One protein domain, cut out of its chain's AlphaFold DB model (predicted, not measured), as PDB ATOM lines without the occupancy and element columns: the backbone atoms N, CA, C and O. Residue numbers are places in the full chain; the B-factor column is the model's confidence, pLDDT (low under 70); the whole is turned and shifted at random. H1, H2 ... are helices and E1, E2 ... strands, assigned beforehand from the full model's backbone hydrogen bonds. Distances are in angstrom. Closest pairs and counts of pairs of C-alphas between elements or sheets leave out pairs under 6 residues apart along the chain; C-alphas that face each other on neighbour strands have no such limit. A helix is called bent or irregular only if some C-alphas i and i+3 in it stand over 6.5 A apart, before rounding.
ATOM      1  N   HIS A 244       0.385  -0.301  87.515       65.88
ATOM      2  CA  HIS A 244      -0.697   0.610  87.182       65.88
ATOM      3  C   HIS A 244      -0.203   2.027  86.925       65.88
ATOM      4  O   HIS A 244       0.552   2.597  87.717       65.88
ATOM      5  N   LEU A 245      -0.720   2.616  85.846       77.00
ATOM      6  CA  LEU A 245      -0.638   4.045  85.595       77.00
ATOM      7  C   LEU A 245      -1.101   4.802  86.844       77.00
ATOM      8  O   LEU A 245      -2.208   4.587  87.343       77.00
ATOM      9  N   ARG A 246      -0.257   5.696  87.348       85.50
ATOM     10  CA  ARG A 246      -0.607   6.595  88.447       85.50
ATOM     11  C   ARG A 246      -0.905   7.957  87.853       85.50
ATOM     12  O   ARG A 246      -0.181   8.428  86.986       85.50
ATOM     13  N   ILE A 247      -1.982   8.586  88.291       89.31
ATOM     14  CA  ILE A 247      -2.318   9.952  87.892       89.31
ATOM     15  C   ILE A 247      -2.341  10.781  89.161       89.31
ATOM     16  O   ILE A 247      -3.113  10.479  90.069       89.31
ATOM     17  N   ALA A 248      -1.503  11.805  89.240       92.75
ATOM     18  CA  ALA A 248      -1.392  12.668  90.400       92.75
ATOM     19  C   ALA A 248      -1.820  14.089  90.051       92.75
ATOM     20  O   ALA A 248      -1.216  14.729  89.212       92.75
ATOM     21  N   LEU A 249      -2.849  14.609  90.705       95.06
ATOM     22  CA  LEU A 249      -3.236  16.008  90.574       95.06
ATOM     23  C   LEU A 249      -2.491  16.826  91.633       95.06
ATOM     24  O   LEU A 249      -2.670  16.591  92.830       95.06
ATOM     25  N   ASP A 250      -1.634  17.750  91.203       94.62
ATOM     26  CA  ASP A 250      -0.858  18.599  92.108       94.62
ATOM     27  C   ASP A 250      -1.621  19.880  92.457       94.62
ATOM     28  O   ASP A 250      -1.900  20.722  91.604       94.62
ATOM     29  N   LEU A 251      -1.974  20.026  93.735       93.62
ATOM     30  CA  LEU A 251      -2.666  21.201  94.258       93.62
ATOM     31  C   LEU A 251      -1.714  22.296  94.755       93.62
ATOM     32  O   LEU A 251      -2.184  23.245  95.380       93.62
ATOM     33  N   HIS A 252      -0.411  22.216  94.460       92.19
ATOM     34  CA  HIS A 252       0.580  23.204  94.905       92.19
ATOM     35  C   HIS A 252       0.190  24.642  94.522       92.19
ATOM     36  O   HIS A 252       0.341  25.578  95.305       92.19
ATOM     37  N   TYR A 253      -0.392  24.822  93.334       87.25
ATOM     38  CA  TYR A 253      -0.854  26.125  92.845       87.25
ATOM     39  C   TYR A 253      -2.281  26.483  93.276       87.25
ATOM     40  O   TYR A 253      -2.766  27.570  92.962       87.25
ATOM     41  N   GLY A 254      -2.955  25.618  94.038       81.62
ATOM     42  CA  GLY A 254      -4.332  25.818  94.484       81.62
ATOM     43  C   GLY A 254      -4.525  27.093  95.309       81.62
ATOM     44  O   GLY A 254      -5.580  27.716  95.221       81.62
ATOM     45  N   GLU A 255      -3.509  27.523  96.057       78.56
ATOM     46  CA  GLU A 255      -3.536  28.777  96.826       78.56
ATOM     47  C   GLU A 255      -3.392  30.029  95.951       78.56
ATOM     48  O   GLU A 255      -3.866  31.105  96.318       78.56
ATOM     49  N   ARG A 256      -2.792  29.898  94.760       83.44
ATOM     50  CA  ARG A 256      -2.661  31.004  93.797       83.44
ATOM     51  C   ARG A 256      -3.970  31.295  93.068       83.44
ATOM     52  O   ARG A 256      -4.108  32.332  92.422       83.44
ATOM     53  N   ILE A 257      -4.958  30.411  93.196       80.25
ATOM     54  CA  ILE A 257      -6.279  30.610  92.616       80.25
ATOM     55  C   ILE A 257      -7.018  31.681  93.411       80.25
ATOM     56  O   ILE A 257      -7.563  31.454  94.493       80.25
ATOM     57  N   HIS A 258      -7.075  32.880  92.839       74.12
ATOM     58  CA  HIS A 258      -7.701  34.013  93.497       74.12
ATOM     59  C   HIS A 258      -9.228  33.879  93.557       74.12
ATOM     60  O   HIS A 258      -9.961  34.021  92.573       74.12
ATOM     61  N   GLY A 259      -9.718  33.696  94.781       78.44
ATOM     62  CA  GLY A 259     -11.118  33.834  95.144       78.44
ATOM     63  C   GLY A 259     -11.952  32.561  95.006       78.44
ATOM     64  O   GLY A 259     -11.718  31.678  94.185       78.44
ATOM     65  N   ILE A 260     -13.039  32.534  95.781       81.50
ATOM     66  CA  ILE A 260     -13.943  31.386  95.974       81.50
ATOM     67  C   ILE A 260     -14.448  30.778  94.656       81.50
ATOM     68  O   ILE A 260     -14.738  29.585  94.581       81.50
ATOM     69  N   ARG A 261     -14.603  31.594  93.604       83.88
ATOM     70  CA  ARG A 261     -15.075  31.110  92.301       83.88
ATOM     71  C   ARG A 261     -14.063  30.165  91.653       83.88
ATOM     72  O   ARG A 261     -14.491  29.137  91.138       83.88
ATOM     73  N   GLY A 262     -12.779  30.513  91.679       85.94
ATOM     74  CA  GLY A 262     -11.726  29.680  91.108       85.94
ATOM     75  C   GLY A 262     -11.570  28.385  91.900       85.94
ATOM     76  O   GLY A 262     -11.650  27.310  91.319       85.94
ATOM     77  N   THR A 263     -11.512  28.473  93.234       87.31
ATOM     78  CA  THR A 263     -11.426  27.298  94.119       87.31
ATOM     79  C   THR A 263     -12.575  26.313  93.889       87.31
ATOM     80  O   THR A 263     -12.361  25.106  93.795       87.31
ATOM     81  N   ARG A 264     -13.813  26.810  93.736       86.94
ATOM     82  CA  ARG A 264     -14.976  25.965  93.406       86.94
ATOM     83  C   ARG A 264     -14.875  25.335  92.022       86.94
ATOM     84  O   ARG A 264     -15.288  24.191  91.870       86.94
ATOM     85  N   SER A 265     -14.357  26.073  91.039       89.06
ATOM     86  CA  SER A 265     -14.113  25.550  89.692       89.06
ATOM     87  C   SER A 265     -13.121  24.392  89.746       89.06
ATOM     88  O   SER A 265     -13.453  23.299  89.303       89.06
ATOM     89  N   LEU A 266     -11.966  24.585  90.392       90.31
ATOM     90  CA  LEU A 266     -10.960  23.537  90.563       90.31
ATOM     91  C   LEU A 266     -11.525  22.320  91.307       90.31
ATOM     92  O   LEU A 266     -11.403  21.199  90.832       90.31
ATOM     93  N   THR A 267     -12.234  22.534  92.420       90.06
ATOM     94  CA  THR A 267     -12.895  21.449  93.174       90.06
ATOM     95  C   THR A 267     -13.830  20.630  92.276       90.06
ATOM     96  O   THR A 267     -13.850  19.400  92.333       90.06
ATOM     97  N   GLN A 268     -14.610  21.303  91.425       91.25
ATOM     98  CA  GLN A 268     -15.519  20.646  90.493       91.25
ATOM     99  C   GLN A 268     -14.763  19.825  89.439       91.25
ATOM    100  O   GLN A 268     -15.181  18.704  89.150       91.25
ATOM    101  N   GLN A 269     -13.651  20.344  88.915       92.69
ATOM    102  CA  GLN A 269     -12.790  19.636  87.963       92.69
ATOM    103  C   GLN A 269     -12.167  18.385  88.586       92.69
ATOM    104  O   GLN A 269     -12.296  17.304  88.017       92.69
ATOM    105  N   VAL A 270     -11.628  18.478  89.808       92.19
ATOM    106  CA  VAL A 270     -11.114  17.317  90.561       92.19
ATOM    107  C   VAL A 270     -12.195  16.238  90.715       92.19
ATOM    108  O   VAL A 270     -11.938  15.050  90.501       92.19
ATOM    109  N   GLY A 271     -13.434  16.639  91.020       91.25
ATOM    110  CA  GLY A 271     -14.569  15.715  91.071       91.25
ATOM    111  C   GLY A 271     -14.918  15.089  89.722       91.25
ATOM    112  O   GLY A 271     -15.244  13.902  89.658       91.25
ATOM    113  N   TRP A 272     -14.824  15.846  88.629       92.69
ATOM    114  CA  TRP A 272     -15.008  15.305  87.284       92.69
ATOM    115  C   TRP A 272     -13.930  14.296  86.908       92.69
ATOM    116  O   TRP A 272     -14.296  13.247  86.381       92.69
ATOM    117  N   CYS A 273     -12.659  14.559  87.224       90.38
ATOM    118  CA  CYS A 273     -11.563  13.612  87.024       90.38
ATOM    119  C   CYS A 273     -11.859  12.295  87.743       90.38
ATOM    120  O   CYS A 273     -11.930  11.249  87.102       90.38
ATOM    121  N   TYR A 274     -12.158  12.348  89.044       89.12
ATOM    122  CA  TYR A 274     -12.510  11.154  89.815       89.12
ATOM    123  C   TYR A 274     -13.695  10.385  89.207       89.12
ATOM    124  O   TYR A 274     -13.639   9.168  89.034       89.12
ATOM    125  N   HIS A 275     -14.773  11.082  88.833       87.38
ATOM    126  CA  HIS A 275     -15.931  10.439  88.214       87.38
ATOM    127  C   HIS A 275     -15.649   9.884  86.817       87.38
ATOM    128  O   HIS A 275     -16.284   8.905  86.429       87.38
ATOM    129  N   ALA A 276     -14.753  10.505  86.051       86.06
ATOM    130  CA  ALA A 276     -14.319   9.999  84.758       86.06
ATOM    131  C   ALA A 276     -13.511   8.714  84.937       86.06
ATOM    132  O   ALA A 276     -13.874   7.716  84.322       86.06
ATOM    133  N   LEU A 277     -12.525   8.701  85.844       82.50
ATOM    134  CA  LEU A 277     -11.757   7.499  86.175       82.50
ATOM    135  C   LEU A 277     -12.683   6.368  86.622       82.50
ATOM    136  O   LEU A 277     -12.653   5.301  86.031       82.50
ATOM    137  N   LYS A 278     -13.591   6.637  87.568       81.94
ATOM    138  CA  LYS A 278     -14.565   5.651  88.064       81.94
ATOM    139  C   LYS A 278     -15.454   5.044  86.966       81.94
ATOM    140  O   LYS A 278     -15.973   3.949  87.149       81.94
ATOM    141  N   ARG A 279     -15.715   5.774  85.874       81.00
ATOM    142  CA  ARG A 279     -16.527   5.287  84.743       81.00
ATOM    143  C   ARG A 279     -15.702   4.595  83.664       81.00
ATOM    144  O   ARG A 279     -16.257   3.770  82.951       81.00
ATOM    145  N   ALA A 280     -14.451   5.009  83.485       68.75
ATOM    146  CA  ALA A 280     -13.587   4.534  82.411       68.75
ATOM    147  C   ALA A 280     -13.036   3.130  82.680       68.75
ATOM    148  O   ALA A 280     -12.648   2.440  81.743       68.75
ATOM    149  N   SER A 281     -12.998   2.701  83.937       56.88
ATOM    150  CA  SER A 281     -12.381   1.442  84.313       56.88
ATOM    151  C   SER A 281     -13.310   0.229  84.238       56.88
ATOM    152  O   SER A 281     -14.306   0.133  84.956       56.88
ATOM    153  N   SER A 282     -12.898  -0.765  83.445       55.88
ATOM    154  CA  SER A 282     -12.934  -2.157  83.901       55.88
ATOM    155  C   SER A 282     -11.925  -2.305  85.050       55.88
ATOM    156  O   SER A 282     -10.871  -1.665  85.034       55.88
ATOM    157  N   PHE A 283     -12.264  -3.085  86.081       52.56
ATOM    158  CA  PHE A 283     -11.530  -3.136  87.356       52.56
ATOM    159  C   PHE A 283     -10.015  -3.374  87.200       52.56
ATOM    160  O   PHE A 283      -9.238  -2.820  87.974       52.56
ATOM    161  N   ASP A 284      -9.603  -4.088  86.153       57.47
ATOM    162  CA  ASP A 284      -8.226  -4.560  85.976       57.47
ATOM    163  C   ASP A 284      -7.226  -3.489  85.498       57.47
ATOM    164  O   ASP A 284      -6.025  -3.663  85.675       57.47
ATOM    165  N   ASN A 285      -7.691  -2.361  84.938       60.88
ATOM    166  CA  ASN A 285      -6.826  -1.319  84.352       60.88
ATOM    167  C   ASN A 285      -7.130   0.100  84.867       60.88
ATOM    168  O   ASN A 285      -6.867   1.090  84.181       60.88
ATOM    169  N   THR A 286      -7.707   0.229  86.065       70.06
ATOM    170  CA  THR A 286      -8.012   1.551  86.638       70.06
ATOM    171  C   THR A 286      -6.724   2.275  87.033       70.06
ATOM    172  O   THR A 286      -5.999   1.763  87.888       70.06
ATOM    173  N   PRO A 287      -6.444   3.482  86.509       75.19
ATOM    174  CA  PRO A 287      -5.326   4.271  87.001       75.19
ATOM    175  C   PRO A 287      -5.511   4.613  88.479       75.19
ATOM    176  O   PRO A 287      -6.608   4.976  88.915       75.19
ATOM    177  N   ILE A 288      -4.430   4.548  89.246       84.06
ATOM    178  CA  ILE A 288      -4.453   4.944  90.653       84.06
ATOM    179  C   ILE A 288      -4.454   6.472  90.711       84.06
ATOM    180  O   ILE A 288      -3.557   7.121  90.170       84.06
ATOM    181  N   PHE A 289      -5.452   7.056  91.376       89.50
ATOM    182  CA  PHE A 289      -5.599   8.508  91.461       89.50
ATOM    183  C   PHE A 289      -5.013   9.060  92.760       89.50
ATOM    184  O   PHE A 289      -5.409   8.667  93.861       89.50
ATOM    185  N   HIS A 290      -4.084   9.996  92.618       92.69
ATOM    186  CA  HIS A 290      -3.418  10.708  93.693       92.69
ATOM    187  C   HIS A 290      -3.773  12.192  93.630       92.69
ATOM    188  O   HIS A 290      -3.911  12.775  92.558       92.69
ATOM    189  N   VAL A 291      -3.872  12.819  94.791       94.50
ATOM    190  CA  VAL A 291      -3.942  14.268  94.939       94.50
ATOM    191  C   VAL A 291      -2.813  14.666  95.875       94.50
ATOM    192  O   VAL A 291      -2.773  14.209  97.017       94.50
ATOM    193  N   THR A 292      -1.876  15.458  95.372       95.50
ATOM    194  CA  THR A 292      -0.676  15.904  96.099       95.50
ATOM    195  C   THR A 292      -0.808  17.373  96.473       95.50
ATOM    196  O   THR A 292      -1.713  18.053  95.980       95.50
ATOM    197  N   SER A 293       0.031  17.851  97.393       95.31
ATOM    198  CA  SER A 293      -0.093  19.194  97.970       95.31
ATOM    199  C   SER A 293      -1.504  19.458  98.536       95.31
ATOM    200  O   SER A 293      -2.052  20.552  98.410       95.31
ATOM    201  N   PHE A 294      -2.148  18.430  99.110       94.50
ATOM    202  CA  PHE A 294      -3.545  18.435  99.557       94.50
ATOM    203  C   PHE A 294      -3.728  19.212 100.872       94.50
ATOM    204  O   PHE A 294      -4.040  18.658 101.930       94.50
ATOM    205  N   GLN A 295      -3.551  20.526 100.792       91.50
ATOM    206  CA  GLN A 295      -3.661  21.464 101.903       91.50
ATOM    207  C   GLN A 295      -4.287  22.799 101.466       91.50
ATOM    208  O   GLN A 295      -4.634  22.997 100.298       91.50
ATOM    209  N   GLY A 296      -4.500  23.692 102.432       88.31
ATOM    210  CA  GLY A 296      -5.030  25.031 102.189       88.31
ATOM    211  C   GLY A 296      -6.511  25.078 101.765       88.31
ATOM    212  O   GLY A 296      -7.247  24.089 101.889       88.31
ATOM    213  N   PRO A 297      -6.972  26.228 101.235       86.38
ATOM    214  CA  PRO A 297      -8.390  26.486 100.968       86.38
ATOM    215  C   PRO A 297      -9.037  25.504  99.984       86.38
ATOM    216  O   PRO A 297     -10.209  25.151 100.117       86.38
ATOM    217  N   THR A 298      -8.290  25.033  98.983       87.50
ATOM    218  CA  THR A 298      -8.800  24.058  98.006       87.50
ATOM    219  C   THR A 298      -9.059  22.702  98.656       87.50
ATOM    220  O   THR A 298     -10.099  22.088  98.401       87.50
ATOM    221  N   ALA A 299      -8.163  22.250  99.538       90.38
ATOM    222  CA  ALA A 299      -8.353  21.005 100.273       90.38
ATOM    223  C   ALA A 299      -9.558  21.085 101.221       90.38
ATOM    224  O   ALA A 299     -10.326  20.127 101.304       90.38
ATOM    225  N   GLU A 300      -9.782  22.221 101.887       89.25
ATOM    226  CA  GLU A 300     -10.958  22.436 102.744       89.25
ATOM    227  C   GLU A 300     -12.273  22.321 101.963       89.25
ATOM    228  O   GLU A 300     -13.193  21.609 102.379       89.25
ATOM    229  N   VAL A 301     -12.352  22.955 100.790       89.75
ATOM    230  CA  VAL A 301     -13.539  22.863  99.928       89.75
ATOM    231  C   VAL A 301     -13.753  21.425  99.439       89.75
ATOM    232  O   VAL A 301     -14.889  20.942  99.448       89.75
ATOM    233  N   LEU A 302     -12.681  20.707  99.083       89.25
ATOM    234  CA  LEU A 302     -12.747  19.292  98.695       89.25
ATOM    235  C   LEU A 302     -13.191  18.378  99.850       89.25
ATOM    236  O   LEU A 302     -14.002  17.467  99.645       89.25
ATOM    237  N   ARG A 303     -12.728  18.630 101.084       88.75
ATOM    238  CA  ARG A 303     -13.192  17.915 102.289       88.75
ATOM    239  C   ARG A 303     -14.696  18.092 102.473       88.75
ATOM    240  O   ARG A 303     -15.402  17.093 102.629       88.75
ATOM    241  N   GLY A 304     -15.190  19.322 102.321       86.25
ATOM    242  CA  GLY A 304     -16.620  19.639 102.345       86.25
ATOM    243  C   GLY A 304     -17.435  18.980 101.222       86.25
ATOM    244  O   GLY A 304     -18.637  18.775 101.385       86.25
ATOM    245  N   SER A 305     -16.811  18.595 100.100       84.00
ATOM    246  CA  SER A 305     -17.478  17.860  99.011       84.00
ATOM    247  C   SER A 305     -17.515  16.338  99.194       84.00
ATOM    248  O   SER A 305     -17.985  15.624  98.309       84.00
ATOM    249  N   GLY A 306     -17.035  15.821 100.327       86.31
ATOM    250  CA  GLY A 306     -17.065  14.388 100.615       86.31
ATOM    251  C   GLY A 306     -15.940  13.587  99.962       86.31
ATOM    252  O   GLY A 306     -16.080  12.372  99.817       86.31
ATOM    253  N   VAL A 307     -14.827  14.241  99.593       87.56
ATOM    254  CA  VAL A 307     -13.643  13.599  98.980       87.56
ATOM    255  C   VAL A 307     -13.054  12.481  99.849       87.56
ATOM    256  O   VAL A 307     -12.419  11.567  99.341       87.56
ATOM    257  N   HIS A 308     -13.301  12.511 101.163       85.56
ATOM    258  CA  HIS A 308     -12.883  11.464 102.097       85.56
ATOM    259  C   HIS A 308     -13.511  10.096 101.806       85.56
ATOM    260  O   HIS A 308     -12.949   9.080 102.195       85.56
ATOM    261  N   ASN A 309     -14.637  10.059 101.088       86.56
ATOM    262  CA  ASN A 309     -15.284   8.816 100.669       86.56
ATOM    263  C   ASN A 309     -14.773   8.298  99.316       86.56
ATOM    264  O   ASN A 309     -15.326   7.335  98.785       86.56
ATOM    265  N   TRP A 310     -13.816   8.982  98.683       87.81
ATOM    266  CA  TRP A 310     -13.300   8.577  97.379       87.81
ATOM    267  C   TRP A 310     -12.092   7.652  97.594       87.81
ATOM    268  O   TRP A 310     -11.225   7.989  98.402       87.81
ATOM    269  N   PRO A 311     -12.001   6.508  96.889       86.25
ATOM    270  CA  PRO A 311     -10.859   5.598  96.952       86.25
ATOM    271  C   PRO A 311      -9.668   6.189  96.180       86.25
ATOM    272  O   PRO A 311      -9.305   5.720  95.106       86.25
ATOM    273  N   ILE A 312      -9.115   7.282  96.704       87.94
ATOM    274  CA  ILE A 312      -8.012   8.042  96.114       87.94
ATOM    275  C   ILE A 312      -6.945   8.291  97.178       87.94
ATOM    276  O   ILE A 312      -7.247   8.422  98.370       87.94
ATOM    277  N   TYR A 313      -5.700   8.426  96.742       91.25
ATOM    278  CA  TYR A 313      -4.606   8.822  97.614       91.25
ATOM    279  C   TYR A 313      -4.568  10.337  97.782       91.25
ATOM    280  O   TYR A 313      -4.679  11.081  96.811       91.25
ATOM    281  N   ARG A 314      -4.394  10.805  99.016       93.62
ATOM    282  CA  ARG A 314      -4.310  12.229  99.355       93.62
ATOM    283  C   ARG A 314      -3.023  12.451 100.129       93.62
ATOM    284  O   ARG A 314      -2.833  11.828 101.168       93.62
ATOM    285  N   HIS A 315      -2.170  13.330  99.627       94.19
ATOM    286  CA  HIS A 315      -0.855  13.612 100.191       94.19
ATOM    287  C   HIS A 315      -0.756  15.096 100.498       94.19
ATOM    288  O   HIS A 315      -1.011  15.915  99.619       94.19
ATOM    289  N   ALA A 316      -0.386  15.448 101.730       93.75
ATOM    290  CA  ALA A 316      -0.041  16.831 102.060       93.75
ATOM    291  C   ALA A 316       1.273  17.254 101.375       93.75
ATOM    292  O   ALA A 316       1.405  18.400 100.960       93.75
ATOM    293  N   ALA A 317       2.197  16.303 101.215       94.38
ATOM    294  CA  ALA A 317       3.479  16.469 100.543       94.38
ATOM    295  C   ALA A 317       3.333  16.780  99.044       94.38
ATOM    296  O   ALA A 317       2.334  16.421  98.403       94.38
ATOM    297  N   SER A 318       4.359  17.429  98.491       94.31
ATOM    298  CA  SER A 318       4.428  17.764  97.069       94.31
ATOM    299  C   SER A 318       4.636  16.519  96.204       94.31
ATOM    300  O   SER A 318       5.109  15.479  96.663       94.31
ATOM    301  N   VAL A 319       4.304  16.606  94.916       93.56
ATOM    302  CA  VAL A 319       4.417  15.456  94.005       93.56
ATOM    303  C   VAL A 319       5.846  14.906  93.892       93.56
ATOM    304  O   VAL A 319       6.029  13.697  93.800       93.56
ATOM    305  N   VAL A 320       6.860  15.771  93.996       93.69
ATOM    306  CA  VAL A 320       8.282  15.388  93.958       93.69
ATOM    307  C   VAL A 320       8.785  14.733  95.247       93.69
ATOM    308  O   VAL A 320       9.859  14.137  95.239       93.69
ATOM    309  N   GLU A 321       8.045  14.869  96.349       92.31
ATOM    310  CA  GLU A 321       8.325  14.198  97.625       92.31
ATOM    311  C   GLU A 321       7.609  12.850  97.714       92.31
ATOM    312  O   GLU A 321       8.143  11.894  98.271       92.31
ATOM    313  N   VAL A 322       6.395  12.772  97.163       90.75
ATOM    314  CA  VAL A 322       5.578  11.551  97.163       90.75
ATOM    315  C   VAL A 322       6.140  10.511  96.198       90.75
ATOM    316  O   VAL A 322       6.022   9.310  96.453       90.75
ATOM    317  N   PHE A 323       6.743  10.958  95.096       89.00
ATOM    318  CA  PHE A 323       7.175  10.079  94.026       89.00
ATOM    319  C   PHE A 323       8.638  10.289  93.610       89.00
ATOM    320  O   PHE A 323       9.137  11.417  93.633       89.00
ATOM    321  N   PRO A 324       9.342   9.226  93.176       86.44
ATOM    322  CA  PRO A 324      10.686   9.355  92.630       86.44
ATOM    323  C   PRO A 324      10.702  10.250  91.386       86.44
ATOM    324  O   PRO A 324      10.029   9.975  90.403       86.44
ATOM    325  N   ARG A 325      11.563  11.272  91.356       84.88
ATOM    326  CA  ARG A 325      11.719  12.159  90.185       84.88
ATOM    327  C   ARG A 325      11.786  11.457  88.815       84.88
ATOM    328  O   ARG A 325      11.122  11.950  87.909       84.88
ATOM    329  N   PRO A 326      12.525  10.343  88.618       84.88
ATOM    330  CA  PRO A 326      12.579   9.694  87.306       84.88
ATOM    331  C   PRO A 326      11.264   9.020  86.872       84.88
ATOM    332  O   PRO A 326      11.165   8.631  85.711       84.88
ATOM    333  N   SER A 327      10.272   8.859  87.760       82.19
ATOM    334  CA  SER A 327       8.945   8.327  87.412       82.19
ATOM    335  C   SER A 327       7.891   9.401  87.142       82.19
ATOM    336  O   SER A 327       6.801   9.054  86.686       82.19
ATOM    337  N   ILE A 328       8.202  10.677  87.385       88.31
ATOM    338  CA  ILE A 328       7.251  11.781  87.231       88.31
ATOM    339  C   ILE A 328       7.290  12.303  85.796       88.31
ATOM    340  O   ILE A 328       8.336  12.724  85.301       88.31
ATOM    341  N   VAL A 329       6.121  12.354  85.157       88.88
ATOM    342  CA  VAL A 329       5.922  13.024  83.868       88.88
ATOM    343  C   VAL A 329       4.891  14.137  84.051       88.88
ATOM    344  O   VAL A 329       3.703  13.880  84.267       88.88
ATOM    345  N   TYR A 330       5.345  15.389  83.968       90.62
ATOM    346  CA  TYR A 330       4.462  16.555  83.997       90.62
ATOM    347  C   TYR A 330       3.819  16.775  82.631       90.62
ATOM    348  O   TYR A 330       4.505  16.938  81.624       90.62
ATOM    349  N   LEU A 331       2.491  16.824  82.607       89.94
ATOM    350  CA  LEU A 331       1.719  17.154  81.419       89.94
ATOM    351  C   LEU A 331       1.529  18.662  81.364       89.94
ATOM    352  O   LEU A 331       0.637  19.176  82.028       89.94
ATOM    353  N   THR A 332       2.347  19.354  80.578       89.19
ATOM    354  CA  THR A 332       2.252  20.804  80.362       89.19
ATOM    355  C   THR A 332       2.048  21.113  78.877       89.19
ATOM    356  O   THR A 332       2.640  20.428  78.038       89.19
ATOM    357  N   PRO A 333       1.220  22.113  78.517       89.81
ATOM    358  CA  PRO A 333       1.057  22.535  77.123       89.81
ATOM    359  C   PRO A 333       2.342  23.103  76.507       89.81
ATOM    360  O   PRO A 333       2.464  23.113  75.288       89.81
ATOM    361  N   ASP A 334       3.290  23.546  77.335       91.12
ATOM    362  CA  ASP A 334       4.550  24.155  76.900       91.12
ATOM    363  C   ASP A 334       5.677  23.124  76.697       91.12
ATOM    364  O   ASP A 334       6.838  23.491  76.535       91.12
ATOM    365  N   ALA A 335       5.374  21.823  76.762       89.50
ATOM    366  CA  ALA A 335       6.374  20.777  76.581       89.50
ATOM    367  C   ALA A 335       6.778  20.643  75.105       89.50
ATOM    368  O   ALA A 335       5.929  20.444  74.238       89.50
ATOM    369  N   ASP A 336       8.088  20.628  74.837       90.69
ATOM    370  CA  ASP A 336       8.632  20.357  73.495       90.69
ATOM    371  C   ASP A 336       8.335  18.924  73.019       90.69
ATOM    372  O   ASP A 336       8.311  18.631  71.822       90.69
ATOM    373  N   GLN A 337       8.137  18.004  73.965       85.75
ATOM    374  CA  GLN A 337       7.906  16.591  73.697       85.75
ATOM    375  C   GLN A 337       6.409  16.286  73.690       85.75
ATOM    376  O   GLN A 337       5.714  16.468  74.688       85.75
ATOM    377  N   VAL A 338       5.920  15.753  72.569       85.25
ATOM    378  CA  VAL A 338       4.548  15.250  72.465       85.25
ATOM    379  C   VAL A 338       4.447  13.911  73.186       85.25
ATOM    380  O   VAL A 338       5.263  13.012  72.975       85.25
ATOM    381  N   LEU A 339       3.406  13.752  74.001       79.19
ATOM    382  CA  LEU A 339       3.073  12.479  74.627       79.19
ATOM    383  C   LEU A 339       2.655  11.466  73.545       79.19
ATOM    384  O   LEU A 339       1.525  11.494  73.058       79.19
ATOM    385  N   ALA A 340       3.581  10.599  73.135       71.62
ATOM    386  CA  ALA A 340       3.337   9.577  72.124       71.62
ATOM    387  C   ALA A 340       2.678   8.327  72.733       71.62
ATOM    388  O   ALA A 340       2.990   7.925  73.853       71.62
ATOM    389  N   ALA A 341       1.764   7.706  71.984       57.72
ATOM    390  CA  ALA A 341       1.179   6.417  72.336       57.72
ATOM    391  C   ALA A 341       2.051   5.253  71.813       57.72
ATOM    392  O   ALA A 341       2.644   5.391  70.740       57.72
ATOM    393  N   PRO A 342       2.070   4.089  72.491       56.75
ATOM    394  CA  PRO A 342       1.395   3.801  73.756       56.75
ATOM    395  C   PRO A 342       2.103   4.467  74.943       56.75
ATOM    396  O   PRO A 342       3.327   4.526  74.990       56.75
ATOM    397  N   LEU A 343       1.315   4.955  75.908       62.44
ATOM    398  CA  LEU A 343       1.832   5.391  77.206       62.44
ATOM    399  C   LEU A 343       2.655   4.242  77.794       62.44
ATOM    400  O   LEU A 343       2.120   3.149  77.980       62.44
ATOM    401  N   ASP A 344       3.939   4.473  78.055       53.06
ATOM    402  CA  ASP A 344       4.802   3.472  78.671       53.06
ATOM    403  C   ASP A 344       4.318   3.213  80.107       53.06
ATOM    404  O   ASP A 344       4.676   3.911  81.047       53.06
ATOM    405  N   LEU A 345       3.472   2.197  80.289       52.94
ATOM    406  CA  LEU A 345       2.917   1.813  81.591       52.94
ATOM    407  C   LEU A 345       3.998   1.304  82.565       52.94
ATOM    408  O   LEU A 345       3.718   1.095  83.743       52.94
ATOM    409  N   SER A 346       5.242   1.111  82.101       43.78
ATOM    410  CA  SER A 346       6.388   0.811  82.964       43.78
ATOM    411  C   SER A 346       7.037   2.064  83.567       43.78
ATOM    412  O   SER A 346       7.753   1.957  84.567       43.78
ATOM    413  N   LYS A 347       6.742   3.248  83.014       46.59
ATOM    414  CA  LYS A 347       7.235   4.557  83.446       46.59
ATOM    415  C   LYS A 347       6.092   5.575  83.456       46.59
ATOM    416  O   LYS A 347       5.791   6.175  82.431       46.59
ATOM    417  N   GLY A 348       5.509   5.867  84.614       46.34
ATOM    418  CA  GLY A 348       4.816   7.152  84.724       46.34
ATOM    419  C   GLY A 348       3.774   7.263  85.812       46.34
ATOM    420  O   GLY A 348       2.718   6.631  85.757       46.34
ATOM    421  N   GLU A 349       4.040   8.161  86.752       51.25
ATOM    422  CA  GLU A 349       2.979   8.970  87.333       51.25
ATOM    423  C   GLU A 349       2.750  10.185  86.422       51.25
ATOM    424  O   GLU A 349       3.664  10.976  86.183       51.25
ATOM    425  N   LEU A 350       1.539  10.329  85.886       55.66
ATOM    426  CA  LEU A 350       1.134  11.476  85.077       55.66
ATOM    427  C   LEU A 350       0.602  12.579  85.985       55.66
ATOM    428  O   LEU A 350      -0.357  12.356  86.727       55.66
ATOM    429  N   VAL A 351       1.173  13.776  85.886       50.06
ATOM    430  CA  VAL A 351       0.708  14.951  86.632       50.06
ATOM    431  C   VAL A 351       0.045  15.939  85.678       50.06
ATOM    432  O   VAL A 351       0.760  16.534  84.869       50.06
ATOM    433  N   PRO A 352      -1.287  16.141  85.715       44.22
ATOM    434  CA  PRO A 352      -1.933  17.188  84.933       44.22
ATOM    435  C   PRO A 352      -1.504  18.572  85.436       44.22
ATOM    436  O   PRO A 352      -1.652  18.864  86.624       44.22
ATOM    437  N   TRP A 353      -1.011  19.429  84.541       35.34
ATOM    438  CA  TRP A 353      -0.832  20.860  84.789       35.34
ATOM    439  C   TRP A 353      -2.113  21.610  84.403       35.34
ATOM    440  O   TRP A 353      -2.558  21.527  83.258       35.34
TER     441      TRP A 353
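AT A GLANCE: This is residues 244 to 353 of the 355 residues of an uncharacterized protein of Nannochloropsis gaditana (UniProt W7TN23). The core is a strongly twisted sheet of four parallel strands, grazed beside E2 and E1 by the long helix H2, with the small helix H4 packed on the sheet. H1 and H3 gather with residues 263 to 267 of H2 beyond the sheet's end, where E1 and E2 lead into them, and residues 332 to 348 make a long loop between E3 and E4. The 110 printed residues hold four named helices and four named strands, in the order E1 H1 H2 E2 H3 H4 E3 E4, and the class is mixed, helices and strands. The sheet runs E2 E1 E4 E3. The whole is compact, with a radius of gyration of the C-alphas of 14.2 A and spans of 38 by 33 by 23 A.

HOW THE PARTS SIT: Begin at residues 246 to 250, E1, an inner strand; its parallel neighbour E2, residues 288 to 292, has N 290 and O 247 2.8 A apart. Between them come H1, residues 252 to 256, and H2, residues 260 to 280, a strand-helix-strand unit, two parallel neighbour strands joined through helices, with a right-handed crossover. H2 only grazes the sheet, with residues 270 to 277. H3, residues 296 to 304, touches residues 263 to 267 of H2, closest at the C-alphas of Thr 298 and Thr 263, 5.7 A, at a steep tilt of 55 degrees, the same way. H3 also touches H1, the closest C-alphas being those of Thr 298 and Gly 254, 6.0 A. Next, residues 313 to 314 pair in parallel with 290 to 291 of E2. H4, residues 319 to 322, is on the sheet at a height of 8.2 A, only just over E4, residues 349 to 352, where 3 of its C-alphas fall. E3, residues 328 to 331, completes a split unit with E2, H3 and H4, its right-handed crossover leaving E1 and E4 between the strands. N 351 and O 329 of E4 and E3 are 3.0 A apart; N 248 and O 350 of E1 and E4, 2.8 A. In H2 and H3 every O i to N i+4 pair is within hydrogen-bond range; H1 has 0 of 1, with 1 of 2 O i to N i+3 pairs, and H4 is too short for an i+4 pair.

IN THESE COORDINATES: Find C-alpha 246 at (-0.607, 6.595, 88.447); E1 runs 12.6 A from there. H1 is irregular, with C-alphas 252 and 255 7.2 A apart. H2 starts at (-13.943, 31.386, 95.974) and spans 30.1 A; E2 and H3 each span 12.8 A. E4 ends at C-alpha 352, (-1.933, 17.188, 84.933).

THE WHOLE: The C-alphas of Gly 259 and Asp 284, the two farthest apart, are 39.6 A apart. The printed part has no cut. The links H3 to H4 and E3 to E4 are long. pLDDT is under 70 at residues 244, 280 to 285 and 341 to 353, which include E4.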